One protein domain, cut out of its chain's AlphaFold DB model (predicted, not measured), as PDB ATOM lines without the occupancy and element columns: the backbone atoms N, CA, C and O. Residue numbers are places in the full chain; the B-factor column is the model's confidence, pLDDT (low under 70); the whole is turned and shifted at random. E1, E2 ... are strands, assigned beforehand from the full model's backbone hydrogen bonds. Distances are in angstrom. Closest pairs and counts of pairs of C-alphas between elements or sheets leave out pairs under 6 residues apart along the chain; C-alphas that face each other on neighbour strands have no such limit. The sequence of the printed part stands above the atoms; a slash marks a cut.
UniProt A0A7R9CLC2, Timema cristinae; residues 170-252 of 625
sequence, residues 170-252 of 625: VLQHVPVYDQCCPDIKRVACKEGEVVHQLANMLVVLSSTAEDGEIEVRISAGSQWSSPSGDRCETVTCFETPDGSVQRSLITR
ATOM      1  N   VAL A 170     -40.704 135.139 -36.862       86.81
ATOM      2  CA  VAL A 170     -40.946 133.986 -35.994       86.81
ATOM      3  C   VAL A 170     -41.038 134.515 -34.567       86.81
ATOM      4  O   VAL A 170     -40.129 135.209 -34.102       86.81
ATOM      5  N   LEU A 171     -42.145 134.208 -33.895       87.69
ATOM      6  CA  LEU A 171     -42.451 134.663 -32.542       87.69
ATOM      7  C   LEU A 171     -42.363 133.495 -31.556       87.69
ATOM      8  O   LEU A 171     -42.753 132.374 -31.882       87.69
ATOM      9  N   GLN A 172     -41.883 133.769 -30.347       85.50
ATOM     10  CA  GLN A 172     -41.766 132.794 -29.267       85.50
ATOM     11  C   GLN A 172     -42.289 133.387 -27.954       85.50
ATOM     12  O   GLN A 172     -41.991 134.534 -27.622       85.50
ATOM     13  N   HIS A 173     -43.036 132.586 -27.193       83.94
ATOM     14  CA  HIS A 173     -43.408 132.927 -25.822       83.94
ATOM     15  C   HIS A 173     -42.194 132.851 -24.888       83.94
ATOM     16  O   HIS A 173     -41.500 131.832 -24.848       83.94
ATOM     17  N   VAL A 174     -41.975 133.906 -24.108       80.75
ATOM     18  CA  VAL A 174     -40.955 133.988 -23.059       80.75
ATOM     19  C   VAL A 174     -41.663 134.049 -21.702       80.75
ATOM     20  O   VAL A 174     -42.398 135.003 -21.447       80.75
ATOM     21  N   PRO A 175     -41.488 133.046 -20.823       75.50
ATOM     22  CA  PRO A 175     -42.014 133.084 -19.463       75.50
ATOM     23  C   PRO A 175     -41.586 134.321 -18.674       75.50
ATOM     24  O   PRO A 175     -40.410 134.688 -18.684       75.50
ATOM     25  N   VAL A 176     -42.522 134.910 -17.925       75.25
ATOM     26  CA  VAL A 176     -42.250 136.020 -17.003       75.25
ATOM     27  C   VAL A 176     -42.792 135.683 -15.616       75.25
ATOM     28  O   VAL A 176     -43.897 135.160 -15.472       75.25
ATOM     29  N   TYR A 177     -41.991 135.965 -14.589       72.31
ATOM     30  CA  TYR A 177     -42.347 135.732 -13.190       72.31
ATOM     31  C   TYR A 177     -43.476 136.670 -12.725       72.31
ATOM     32  O   TYR A 177     -43.556 137.810 -13.181       72.31
ATOM     33  N   ASP A 178     -44.349 136.176 -11.840       71.06
ATOM     34  CA  ASP A 178     -45.571 136.842 -11.346       71.06
ATOM     35  C   ASP A 178     -46.556 137.349 -12.430       71.06
ATOM     36  O   ASP A 178     -47.520 138.051 -12.117       71.06
ATOM     37  N   GLN A 179     -46.395 136.943 -13.696       74.19
ATOM     38  CA  GLN A 179     -47.357 137.217 -14.767       74.19
ATOM     39  C   GLN A 179     -48.160 135.967 -15.160       74.19
ATOM     40  O   GLN A 179     -47.637 134.857 -15.263       74.19
ATOM     41  N   CYS A 180     -49.457 136.164 -15.417       73.12
ATOM     42  CA  CYS A 180     -50.366 135.112 -15.893       73.12
ATOM     43  C   CYS A 180     -50.088 134.702 -17.349       73.12
ATOM     44  O   CYS A 180     -50.419 133.587 -17.747       73.12
ATOM     45  N   CYS A 181     -49.502 135.603 -18.142       77.38
ATOM     46  CA  CYS A 181     -49.217 135.397 -19.556       77.38
ATOM     47  C   CYS A 181     -47.723 135.613 -19.842       77.38
ATOM     48  O   CYS A 181     -47.118 136.490 -19.225       77.38
ATOM     49  N   PRO A 182     -47.129 134.832 -20.758       79.88
ATOM     50  CA  PRO A 182     -45.759 135.044 -21.215       79.88
ATOM     51  C   PRO A 182     -45.659 136.247 -22.162       79.88
ATOM     52  O   PRO A 182     -46.576 136.508 -22.944       79.88
ATOM     53  N   ASP A 183     -44.502 136.908 -22.154       83.56
ATOM     54  CA  ASP A 183     -44.135 137.905 -23.163       83.56
ATOM     55  C   ASP A 183     -43.942 137.241 -24.537       83.56
ATOM     56  O   ASP A 183     -43.767 136.024 -24.653       83.56
ATOM     57  N   ILE A 184     -43.951 138.042 -25.605       84.88
ATOM     58  CA  ILE A 184     -43.756 137.576 -26.983       84.88
ATOM     59  C   ILE A 184     -42.479 138.204 -27.547       84.88
ATOM     60  O   ILE A 184     -42.426 139.409 -27.792       84.88
ATOM     61  N   LYS A 185     -41.443 137.386 -27.784       85.19
ATOM     62  CA  LYS A 185     -40.179 137.821 -28.402       85.19
ATOM     63  C   LYS A 185     -40.123 137.394 -29.874       85.19
ATOM     64  O   LYS A 185     -40.430 136.251 -30.211       85.19
ATOM     65  N   ARG A 186     -39.663 138.292 -30.751       88.38
ATOM     66  CA  ARG A 186     -39.218 137.954 -32.117       88.38
ATOM     67  C   ARG A 186     -37.875 137.220 -32.051       88.38
ATOM     68  O   ARG A 186     -36.962 137.711 -31.390       88.38
ATOM     69  N   VAL A 187     -37.737 136.087 -32.740       84.25
ATOM     70  CA  VAL A 187     -36.512 135.252 -32.703       84.25
ATOM     71  C   VAL A 187     -35.864 135.008 -34.070       84.25
ATOM     72  O   VAL A 187     -34.675 134.718 -34.133       84.25
ATOM     73  N   ALA A 188     -36.606 135.180 -35.165       83.81
ATOM     74  CA  ALA A 188     -36.087 135.179 -36.535       83.81
ATOM     75  C   ALA A 188     -37.007 136.008 -37.445       83.81
ATOM     76  O   ALA A 188     -38.138 136.325 -37.065       83.81
ATOM     77  N   CYS A 189     -36.561 136.337 -38.655       88.50
ATOM     78  CA  CYS A 189     -37.422 136.906 -39.696       88.50
ATOM     79  C   CYS A 189     -38.005 135.770 -40.550       88.50
ATOM     80  O   CYS A 189     -37.402 134.702 -40.640       88.50
ATOM     81  N   LYS A 190     -39.149 135.974 -41.211       84.62
ATOM     82  CA  LYS A 190     -39.663 135.006 -42.196       84.62
ATOM     83  C   LYS A 190     -40.400 135.649 -43.367       84.62
ATOM     84  O   LYS A 190     -41.026 136.692 -43.205       84.62
ATOM     85  N   GLU A 191     -40.351 135.023 -44.533       81.38
ATOM     86  CA  GLU A 191     -41.018 135.478 -45.750       81.38
ATOM     87  C   GLU A 191     -41.883 134.346 -46.314       81.38
ATOM     88  O   GLU A 191     -41.382 133.359 -46.857       81.38
ATOM     89  N   GLY A 192     -43.197 134.439 -46.084       77.81
ATOM     90  CA  GLY A 192     -44.090 133.287 -46.221       77.81
ATOM     91  C   GLY A 192     -43.655 132.155 -45.283       77.81
ATOM     92  O   GLY A 192     -43.581 132.349 -44.068       77.81
ATOM     93  N   GLU A 193     -43.324 131.004 -45.866       75.19
ATOM     94  CA  GLU A 193     -42.823 129.814 -45.163       75.19
ATOM     95  C   GLU A 193     -41.294 129.821 -44.943       75.19
ATOM     96  O   GLU A 193     -40.771 128.987 -44.204       75.19
ATOM     97  N   VAL A 194     -40.542 130.732 -45.578       76.69
ATOM     98  CA  VAL A 194     -39.068 130.744 -45.508       76.69
ATOM     99  C   VAL A 194     -38.605 131.480 -44.253       76.69
ATOM    100  O   VAL A 194     -38.907 132.657 -44.081       76.69
ATOM    101  N   VAL A 195     -37.839 130.818 -43.382       80.62
ATOM    102  CA  VAL A 195     -37.270 131.430 -42.166       80.62
ATOM    103  C   VAL A 195     -35.837 131.903 -42.420       80.62
ATOM    104  O   VAL A 195     -34.975 131.127 -42.830       80.62
ATOM    105  N   HIS A 196     -35.582 133.175 -42.125       81.50
ATOM    106  CA  HIS A 196     -34.307 133.860 -42.318       81.50
ATOM    107  C   HIS A 196     -33.592 134.067 -40.979       81.50
ATOM    108  O   HIS A 196     -34.129 134.686 -40.054       81.50
ATOM    109  N   GLN A 197     -32.372 133.540 -40.888       75.94
ATOM    110  CA  GLN A 197     -31.557 133.545 -39.673       75.94
ATOM    111  C   GLN A 197     -30.805 134.871 -39.490       75.94
ATOM    112  O   GLN A 197     -30.553 135.605 -40.448       75.94
ATOM    113  N   LEU A 198     -30.434 135.160 -38.242       76.88
ATOM    114  CA  LEU A 198     -29.762 136.398 -37.845       76.88
ATOM    115  C   LEU A 198     -28.373 136.521 -38.490       76.88
ATOM    116  O   LEU A 198     -27.573 135.589 -38.441       76.88
ATOM    117  N   ALA A 199     -28.051 137.700 -39.027       64.31
ATOM    118  CA  ALA A 199     -26.821 137.949 -39.781       64.31
ATOM    119  C   ALA A 199     -25.516 137.769 -38.988       64.31
ATOM    120  O   ALA A 199     -24.451 137.592 -39.578       64.31
ATOM    121  N   ASN A 200     -25.611 137.758 -37.658       59.97
ATOM    122  CA  ASN A 200     -24.486 137.547 -36.751       59.97
ATOM    123  C   ASN A 200     -24.167 136.052 -36.520       59.97
ATOM    124  O   ASN A 200     -23.163 135.746 -35.879       59.97
ATOM    125  N   MET A 201     -24.981 135.110 -37.027       50.66
ATOM    126  CA  MET A 201     -24.632 133.685 -37.035       50.66
ATOM    127  C   MET A 201     -23.699 133.359 -38.204       50.66
ATOM    128  O   MET A 201     -24.062 133.491 -39.372       50.66
ATOM    129  N   LEU A 202     -22.499 132.879 -37.872       45.22
ATOM    130  CA  LEU A 202     -21.499 132.464 -38.849       45.22
ATOM    131  C   LEU A 202     -21.849 131.078 -39.416       45.22
ATOM    132  O   LEU A 202     -21.556 130.057 -38.792       45.22
ATOM    133  N   VAL A 203     -22.475 131.023 -40.594       46.03
ATOM    134  CA  VAL A 203     -22.782 129.744 -41.250       46.03
ATOM    135  C   VAL A 203     -21.562 129.277 -42.044       46.03
ATOM    136  O   VAL A 203     -21.160 129.904 -43.025       46.03
ATOM    137  N   VAL A 204     -20.977 128.162 -41.605       44.62
ATOM    138  CA  VAL A 204     -19.886 127.470 -42.299       44.62
ATOM    139  C   VAL A 204     -20.493 126.521 -43.328       44.62
ATOM    140  O   VAL A 204     -21.007 125.463 -42.966       44.62
ATOM    141  N   LEU A 205     -20.428 126.889 -44.608       47.78
ATOM    142  CA  LEU A 205     -20.765 125.990 -45.710       47.78
ATOM    143  C   LEU A 205     -19.474 125.435 -46.318       47.78
ATOM    144  O   LEU A 205     -18.652 126.184 -46.846       47.78
ATOM    145  N   SER A 206     -19.307 124.117 -46.232       45.25
ATOM    146  CA  SER A 206     -18.228 123.375 -46.882       45.25
ATOM    147  C   SER A 206     -18.755 122.674 -48.131       45.25
ATOM    148  O   SER A 206     -19.584 121.766 -48.021       45.25
ATOM    149  N   SER A 207     -18.247 123.050 -49.301       49.84
ATOM    150  CA  SER A 207     -18.473 122.328 -50.556       49.84
ATOM    151  C   SER A 207     -17.142 121.840 -51.115       49.84
ATOM    152  O   SER A 207     -16.207 122.626 -51.260       49.84
ATOM    153  N   THR A 208     -17.060 120.551 -51.439       45.09
ATOM    154  CA  THR A 208     -15.943 119.981 -52.198       45.09
ATOM    155  C   THR A 208     -16.046 120.416 -53.654       45.09
ATOM    156  O   THR A 208     -17.062 120.130 -54.296       45.09
ATOM    157  N   ALA A 209     -15.015 121.075 -54.173       51.66
ATOM    158  CA  ALA A 209     -14.872 121.300 -55.608       51.66
ATOM    159  C   ALA A 209     -14.434 120.000 -56.323       51.66
ATOM    160  O   ALA A 209     -14.018 119.034 -55.677       51.66
ATOM    161  N   GLU A 210     -14.565 119.938 -57.654       55.00
ATOM    162  CA  GLU A 210     -14.296 118.716 -58.443       55.00
ATOM    163  C   GLU A 210     -12.806 118.309 -58.465       55.00
ATOM    164  O   GLU A 210     -12.474 117.163 -58.760       55.00
ATOM    165  N   ASP A 211     -11.918 119.234 -58.103       52.88
ATOM    166  CA  ASP A 211     -10.476 119.072 -57.896       52.88
ATOM    167  C   ASP A 211     -10.089 118.710 -56.444       52.88
ATOM    168  O   ASP A 211      -8.921 118.439 -56.159       52.88
ATOM    169  N   GLY A 212     -11.065 118.603 -55.536       51.56
ATOM    170  CA  GLY A 212     -10.891 118.033 -54.195       51.56
ATOM    171  C   GLY A 212     -10.478 119.016 -53.097       51.56
ATOM    172  O   GLY A 212     -10.364 118.599 -51.941       51.56
ATOM    173  N   GLU A 213     -10.304 120.303 -53.403       41.56
ATOM    174  CA  GLU A 213     -10.190 121.328 -52.362       41.56
ATOM    175  C   GLU A 213     -11.554 121.610 -51.703       41.56
ATOM    176  O   GLU A 213     -12.623 121.509 -52.316       41.56
ATOM    177  N   ILE A 214     -11.519 121.943 -50.409       43.50
ATOM    178  CA  ILE A 214     -12.706 122.293 -49.623       43.50
ATOM    179  C   ILE A 214     -12.803 123.816 -49.579       43.50
ATOM    180  O   ILE A 214     -12.155 124.459 -48.750       43.50
ATOM    181  N   GLU A 215     -13.651 124.404 -50.424       36.31
ATOM    182  CA  GLU A 215     -14.021 125.805 -50.242       36.31
ATOM    183  C   GLU A 215     -14.869 125.946 -48.971       36.31
ATOM    184  O   GLU A 215     -15.998 125.454 -48.881       36.31
ATOM    185  N   VAL A 216     -14.320 126.658 -47.986       41.53
ATOM    186  CA  VAL A 216     -15.039 127.089 -46.784       41.53
ATOM    187  C   VAL A 216     -15.623 128.472 -47.050       41.53
ATOM    188  O   VAL A 216     -14.964 129.494 -46.848       41.53
ATOM    189  N   ARG A 217     -16.874 128.521 -47.516       40.84
ATOM    190  CA  ARG A 217     -17.581 129.789 -47.736       40.84
ATOM    191  C   ARG A 217     -18.248 130.233 -46.436       40.84
ATOM    192  O   ARG A 217     -19.181 129.599 -45.947       40.84
ATOM    193  N   ILE A 218     -17.753 131.338 -45.881       39.81
ATOM    194  CA  ILE A 218     -18.332 132.006 -44.713       39.81
ATOM    195  C   ILE A 218     -19.480 132.902 -45.190       39.81
ATOM    196  O   ILE A 218     -19.248 133.950 -45.794       39.81
ATOM    197  N   SER A 219     -20.720 132.499 -44.915       41.81
ATOM    198  CA  SER A 219     -21.914 133.282 -45.249       41.81
ATOM    199  C   SER A 219     -22.377 134.106 -44.044       41.81
ATOM    200  O   SER A 219     -22.832 133.555 -43.041       41.81
ATOM    201  N   ALA A 220     -22.271 135.434 -44.146       41.22
ATOM    202  CA  ALA A 220     -22.727 136.380 -43.125       41.22
ATOM    203  C   ALA A 220     -24.249 136.602 -43.217       41.22
ATOM    204  O   ALA A 220     -24.721 137.575 -43.811       41.22
ATOM    205  N   GLY A 221     -25.008 135.669 -42.639       56.00
ATOM    206  CA  GLY A 221     -26.469 135.688 -42.629       56.00
ATOM    207  C   GLY A 221     -27.137 135.255 -43.929       56.00
ATOM    208  O   GLY A 221     -26.530 135.215 -44.999       56.00
ATOM    209  N   SER A 222     -28.443 134.996 -43.847       66.44
ATOM    210  CA  SER A 222     -29.292 134.981 -45.037       66.44
ATOM    211  C   SER A 222     -29.649 136.420 -45.413       66.44
ATOM    212  O   SER A 222     -30.476 137.042 -44.743       66.44
ATOM    213  N   GLN A 223     -29.039 136.939 -46.479       77.62
ATOM    214  CA  GLN A 223     -29.611 138.050 -47.245       77.62
ATOM    215  C   GLN A 223     -30.571 137.487 -48.297       77.62
ATOM    216  O   GLN A 223     -30.324 136.407 -48.834       77.62
ATOM    217  N   TRP A 224     -31.650 138.204 -48.598       82.81
ATOM    218  CA  TRP A 224     -32.604 137.829 -49.645       82.81
ATOM    219  C   TRP A 224     -33.042 139.043 -50.471       82.81
ATOM    220  O   TRP A 224     -32.828 140.184 -50.062       82.81
ATOM    221  N   SER A 225     -33.596 138.805 -51.659       81.00
ATOM    222  CA  SER A 225     -34.068 139.863 -52.559       81.00
ATOM    223  C   SER A 225     -35.210 140.663 -51.931       81.00
ATOM    224  O   SER A 225     -36.071 140.086 -51.269       81.00
ATOM    225  N   SER A 226     -35.253 141.975 -52.165       82.44
ATOM    226  CA  SER A 226     -36.341 142.818 -51.662       82.44
ATOM    227  C   SER A 226     -37.711 142.445 -52.254       82.44
ATOM    228  O   SER A 226     -37.811 142.223 -53.467       82.44
ATOM    229  N   PRO A 227     -38.796 142.468 -51.451       76.94
ATOM    230  CA  PRO A 227     -40.173 142.333 -51.938       76.94
ATOM    231  C   PRO A 227     -40.600 143.382 -52.980       76.94
ATOM    232  O   PRO A 227     -41.638 143.212 -53.617       76.94
ATOM    233  N   SER A 228     -39.825 144.458 -53.170       77.38
ATOM    234  CA  SER A 228     -40.019 145.438 -54.249       77.38
ATOM    235  C   SER A 228     -39.733 144.872 -55.649       77.38
ATOM    236  O   SER A 228     -40.217 145.416 -56.642       77.38
ATOM    237  N   GLY A 229     -38.936 143.800 -55.741       75.06
ATOM    238  CA  GLY A 229     -38.377 143.297 -56.996       75.06
ATOM    239  C   GLY A 229     -37.158 144.080 -57.506       75.06
ATOM    240  O   GLY A 229     -36.630 143.736 -58.567       75.06
ATOM    241  N   ASP A 230     -36.686 145.100 -56.777       79.50
ATOM    242  CA  ASP A 230     -35.434 145.787 -57.099       79.50
ATOM    243  C   ASP A 230     -34.233 144.876 -56.787       79.50
ATOM    244  O   ASP A 230     -34.059 144.375 -55.677       79.50
ATOM    245  N   ARG A 231     -33.383 144.664 -57.795       81.50
ATOM    246  CA  ARG A 231     -32.185 143.811 -57.725       81.50
ATOM    247  C   ARG A 231     -31.058 144.473 -56.938       81.50
ATOM    248  O   ARG A 231     -30.131 143.788 -56.513       81.50
ATOM    249  N   CYS A 232     -31.119 145.792 -56.763       83.50
ATOM    250  CA  CYS A 232     -30.202 146.563 -55.938       83.50
ATOM    251  C   CYS A 232     -30.616 146.622 -54.464       83.50
ATOM    252  O   CYS A 232     -29.834 147.112 -53.652       83.50
ATOM    253  N   GLU A 233     -31.789 146.108 -54.094       86.38
ATOM    254  CA  GLU A 233     -32.225 146.011 -52.706       86.38
ATOM    255  C   GLU A 233     -32.124 144.570 -52.185       86.38
ATOM    256  O   GLU A 233     -32.793 143.661 -52.684       86.38
ATOM    257  N   THR A 234     -31.345 144.362 -51.121       84.38
ATOM    258  CA  THR A 234     -31.397 143.124 -50.330       84.38
ATOM    259  C   THR A 234     -31.929 143.392 -48.930       84.38
ATOM    260  O   THR A 234     -31.674 144.434 -48.330       84.38
ATOM    261  N   VAL A 235     -32.687 142.442 -48.388       85.44
ATOM    262  CA  VAL A 235     -33.137 142.455 -46.995       85.44
ATOM    263  C   VAL A 235     -32.218 141.549 -46.182       85.44
ATOM    264  O   VAL A 235     -31.786 140.492 -46.647       85.44
ATOM    265  N   THR A 236     -31.912 141.960 -44.955       86.38
ATOM    266  CA  THR A 236     -31.197 141.138 -43.974       86.38
ATOM    267  C   THR A 236     -31.927 141.126 -42.633       86.38
ATOM    268  O   THR A 236     -32.591 142.098 -42.268       86.38
ATOM    269  N   CYS A 237     -31.808 140.020 -41.899       86.88
ATOM    270  CA  CYS A 237     -32.361 139.859 -40.557       86.88
ATOM    271  C   CYS A 237     -31.248 140.026 -39.522       86.88
ATOM    272  O   CYS A 237     -30.207 139.384 -39.644       86.88
ATOM    273  N   PHE A 238     -31.445 140.846 -38.493       84.81
ATOM    274  CA  PHE A 238     -30.428 141.087 -37.468       84.81
ATOM    275  C   PHE A 238     -31.049 141.276 -36.079       84.81
ATOM    276  O   PHE A 238     -32.234 141.585 -35.954       84.81
ATOM    277  N   GLU A 239     -30.244 141.062 -35.039       83.88
ATOM    278  CA  GLU A 239     -30.615 141.352 -33.651       83.88
ATOM    279  C   GLU A 239     -30.015 142.708 -33.245       83.88
ATOM    280  O   GLU A 239     -28.847 142.994 -33.528       83.88
ATOM    281  N   THR A 240     -30.830 143.563 -32.633       79.31
ATOM    282  CA  THR A 240     -30.437 144.883 -32.127       79.31
ATOM    283  C   THR A 240     -29.749 144.770 -30.757       79.31
ATOM    284  O   THR A 240     -29.849 143.729 -30.109       79.31
ATOM    285  N   PRO A 241     -29.043 145.809 -30.261       77.81
ATOM    286  CA  PRO A 241     -28.305 145.731 -28.991       77.81
ATOM    287  C   PRO A 241     -29.165 145.454 -27.744       77.81
ATOM    288  O   PRO A 241     -28.654 144.964 -26.742       77.81
ATOM    289  N   ASP A 242     -30.461 145.760 -27.806       79.88
ATOM    290  CA  ASP A 242     -31.502 145.437 -26.819       79.88
ATOM    291  C   ASP A 242     -32.067 144.006 -26.957       79.88
ATOM    292  O   ASP A 242     -32.920 143.592 -26.174       79.88
ATOM    293  N   GLY A 243     -31.591 143.232 -27.935       73.44
ATOM    294  CA  GLY A 243     -32.021 141.861 -28.190       73.44
ATOM    295  C   GLY A 243     -33.293 141.738 -29.033       73.44
ATOM    296  O   GLY A 243     -33.865 140.653 -29.083       73.44
ATOM    297  N   SER A 244     -33.791 142.797 -29.682       80.44
ATOM    298  CA  SER A 244     -34.948 142.681 -30.586       80.44
ATOM    299  C   SER A 244     -34.523 142.212 -31.980       80.44
ATOM    300  O   SER A 244     -33.475 142.609 -32.483       80.44
ATOM    301  N   VAL A 245     -35.339 141.392 -32.647       85.50
ATOM    302  CA  VAL A 245     -35.079 140.993 -34.041       85.50
ATOM    303  C   VAL A 245     -35.784 141.944 -35.007       85.50
ATOM    304  O   VAL A 245     -36.981 142.224 -34.868       85.50
ATOM    305  N   GLN A 246     -35.030 142.444 -35.988       86.00
ATOM    306  CA  GLN A 246     -35.479 143.423 -36.977       86.00
ATOM    307  C   GLN A 246     -34.964 143.087 -38.384       86.00
ATOM    308  O   GLN A 246     -33.995 142.347 -38.570       86.00
ATOM    309  N   ARG A 247     -35.633 143.652 -39.393       85.69
ATOM    310  CA  ARG A 247     -35.187 143.650 -40.792       85.69
ATOM    311  C   ARG A 247     -34.448 144.947 -41.104       85.69
ATOM    312  O   ARG A 247     -34.899 146.010 -40.688       85.69
ATOM    313  N   SER A 248     -33.383 144.872 -41.894       84.12
ATOM    314  CA  SER A 248     -32.777 146.038 -42.546       84.12
ATOM    315  C   SER A 248     -32.860 145.888 -44.063       84.12
ATOM    316  O   SER A 248     -32.646 144.792 -44.582       84.12
ATOM    317  N   LEU A 249     -33.176 146.985 -44.753       85.19
ATOM    318  CA  LEU A 249     -33.157 147.091 -46.210       85.19
ATOM    319  C   LEU A 249     -31.826 147.721 -46.632       85.19
ATOM    320  O   LEU A 249     -31.509 148.842 -46.233       85.19
ATOM    321  N   ILE A 250     -31.047 146.999 -47.428       80.56
ATOM    322  CA  ILE A 250     -29.742 147.419 -47.932       80.56
ATOM    323  C   ILE A 250     -29.894 147.739 -49.420       80.56
ATOM    324  O   ILE A 250     -29.857 146.848 -50.268       80.56
ATOM    325  N   THR A 251     -30.049 149.023 -49.742       82.25
ATOM    326  CA  THR A 251     -30.045 149.512 -51.127       82.25
ATOM    327  C   THR A 251     -28.608 149.781 -51.578       82.25
ATOM    328  O   THR A 251     -27.925 150.662 -51.049       82.25
ATOM    329  N   ARG A 252     -28.128 149.034 -52.572       80.62
ATOM    330  CA  ARG A 252     -26.799 149.189 -53.171       80.62
ATOM    331  C   ARG A 252     -26.814 150.275 -54.246       80.62
ATOM    332  O   ARG A 252     -27.450 150.119 -55.281       80.62
TER     333      ARG A 252
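Overview. This is residues 170 to 252 of the 625 residues of a protein of Timema cristinae (UniProt A0A7R9CLC2). Three antiparallel arms of strand make a loose, three-armed shape: the hairpin E1 and E2 reaches to one end of the long axis, the hairpin E4 and E5 to the other, and the small sheet E6, E7, E8 makes the third arm. The first and third arms come together near the bend of E2, with E3 beside them, while E4 and E5 are apart from the other named strands. The printed part has 83 residues and is all strand, with no named helix and eight strands, E1 to E8 in order along the chain. The sheets run E1 - E2 - E3, E4 - E5 and E6 - E7 - E8, all antiparallel. The whole is loose, with a radius of gyration of the C-alphas of 17.1 A, and elongated, spanning 61 by 32 by 26 A.

Along the chain. E1, residues 170 to 174, begins at C-alpha 170 (-40.946, 133.986, -35.994) and is 12.9 A long. E2, residues 183 to 191, is the longest strand at 22.9 A and bends by 65 degrees at residue 188. E3 holds residues 194 to 196. E4, residues 202 to 208, is 19.1 A long, and E5, residues 214 to 220, is 18.5 A long. E6 holds residues 223 to 225. E7, residues 233 to 239, and E8, residues 245 to 251, are 19.7 A long each; E8 ends at C-alpha 251 (-30.045, 149.512, -51.127).

Arrangement. E1, E2 and E3 form a meander, each strand the antiparallel neighbour of the one before. Its pairing is staggered: E2 pairs with E1 over residues 183 to 188, with N 172 and O 185 at 2.9 A, and with E3 over residues 189 to 191, with N 191 and O 194 at 2.8 A. The hairpin E4 and E5 has N 217 and O 205 at 3.0 A. E5 runs on into E6 across a break of 2 residues, at 74 degrees. E6, E7 and E8 form a second meander, with N 235 and O 224 at 2.8 A and N 236 and O 248 at 2.9 A. The closest C-alphas of E2 and E8 are those of Arg 186 and Val 245, 5.5 A apart. Those of E2 and E7 are Cys 189 and Cys 237, 5.9 A apart.

Size, cuts and confidence. The two C-alphas farthest apart are those of Asp 178 and Asp 211, 60.9 A. The printed part has no cut and no long link. The mean pLDDT of the printed part is 71.7, and residues 199 to 222, which include E4 and E5, are under 70.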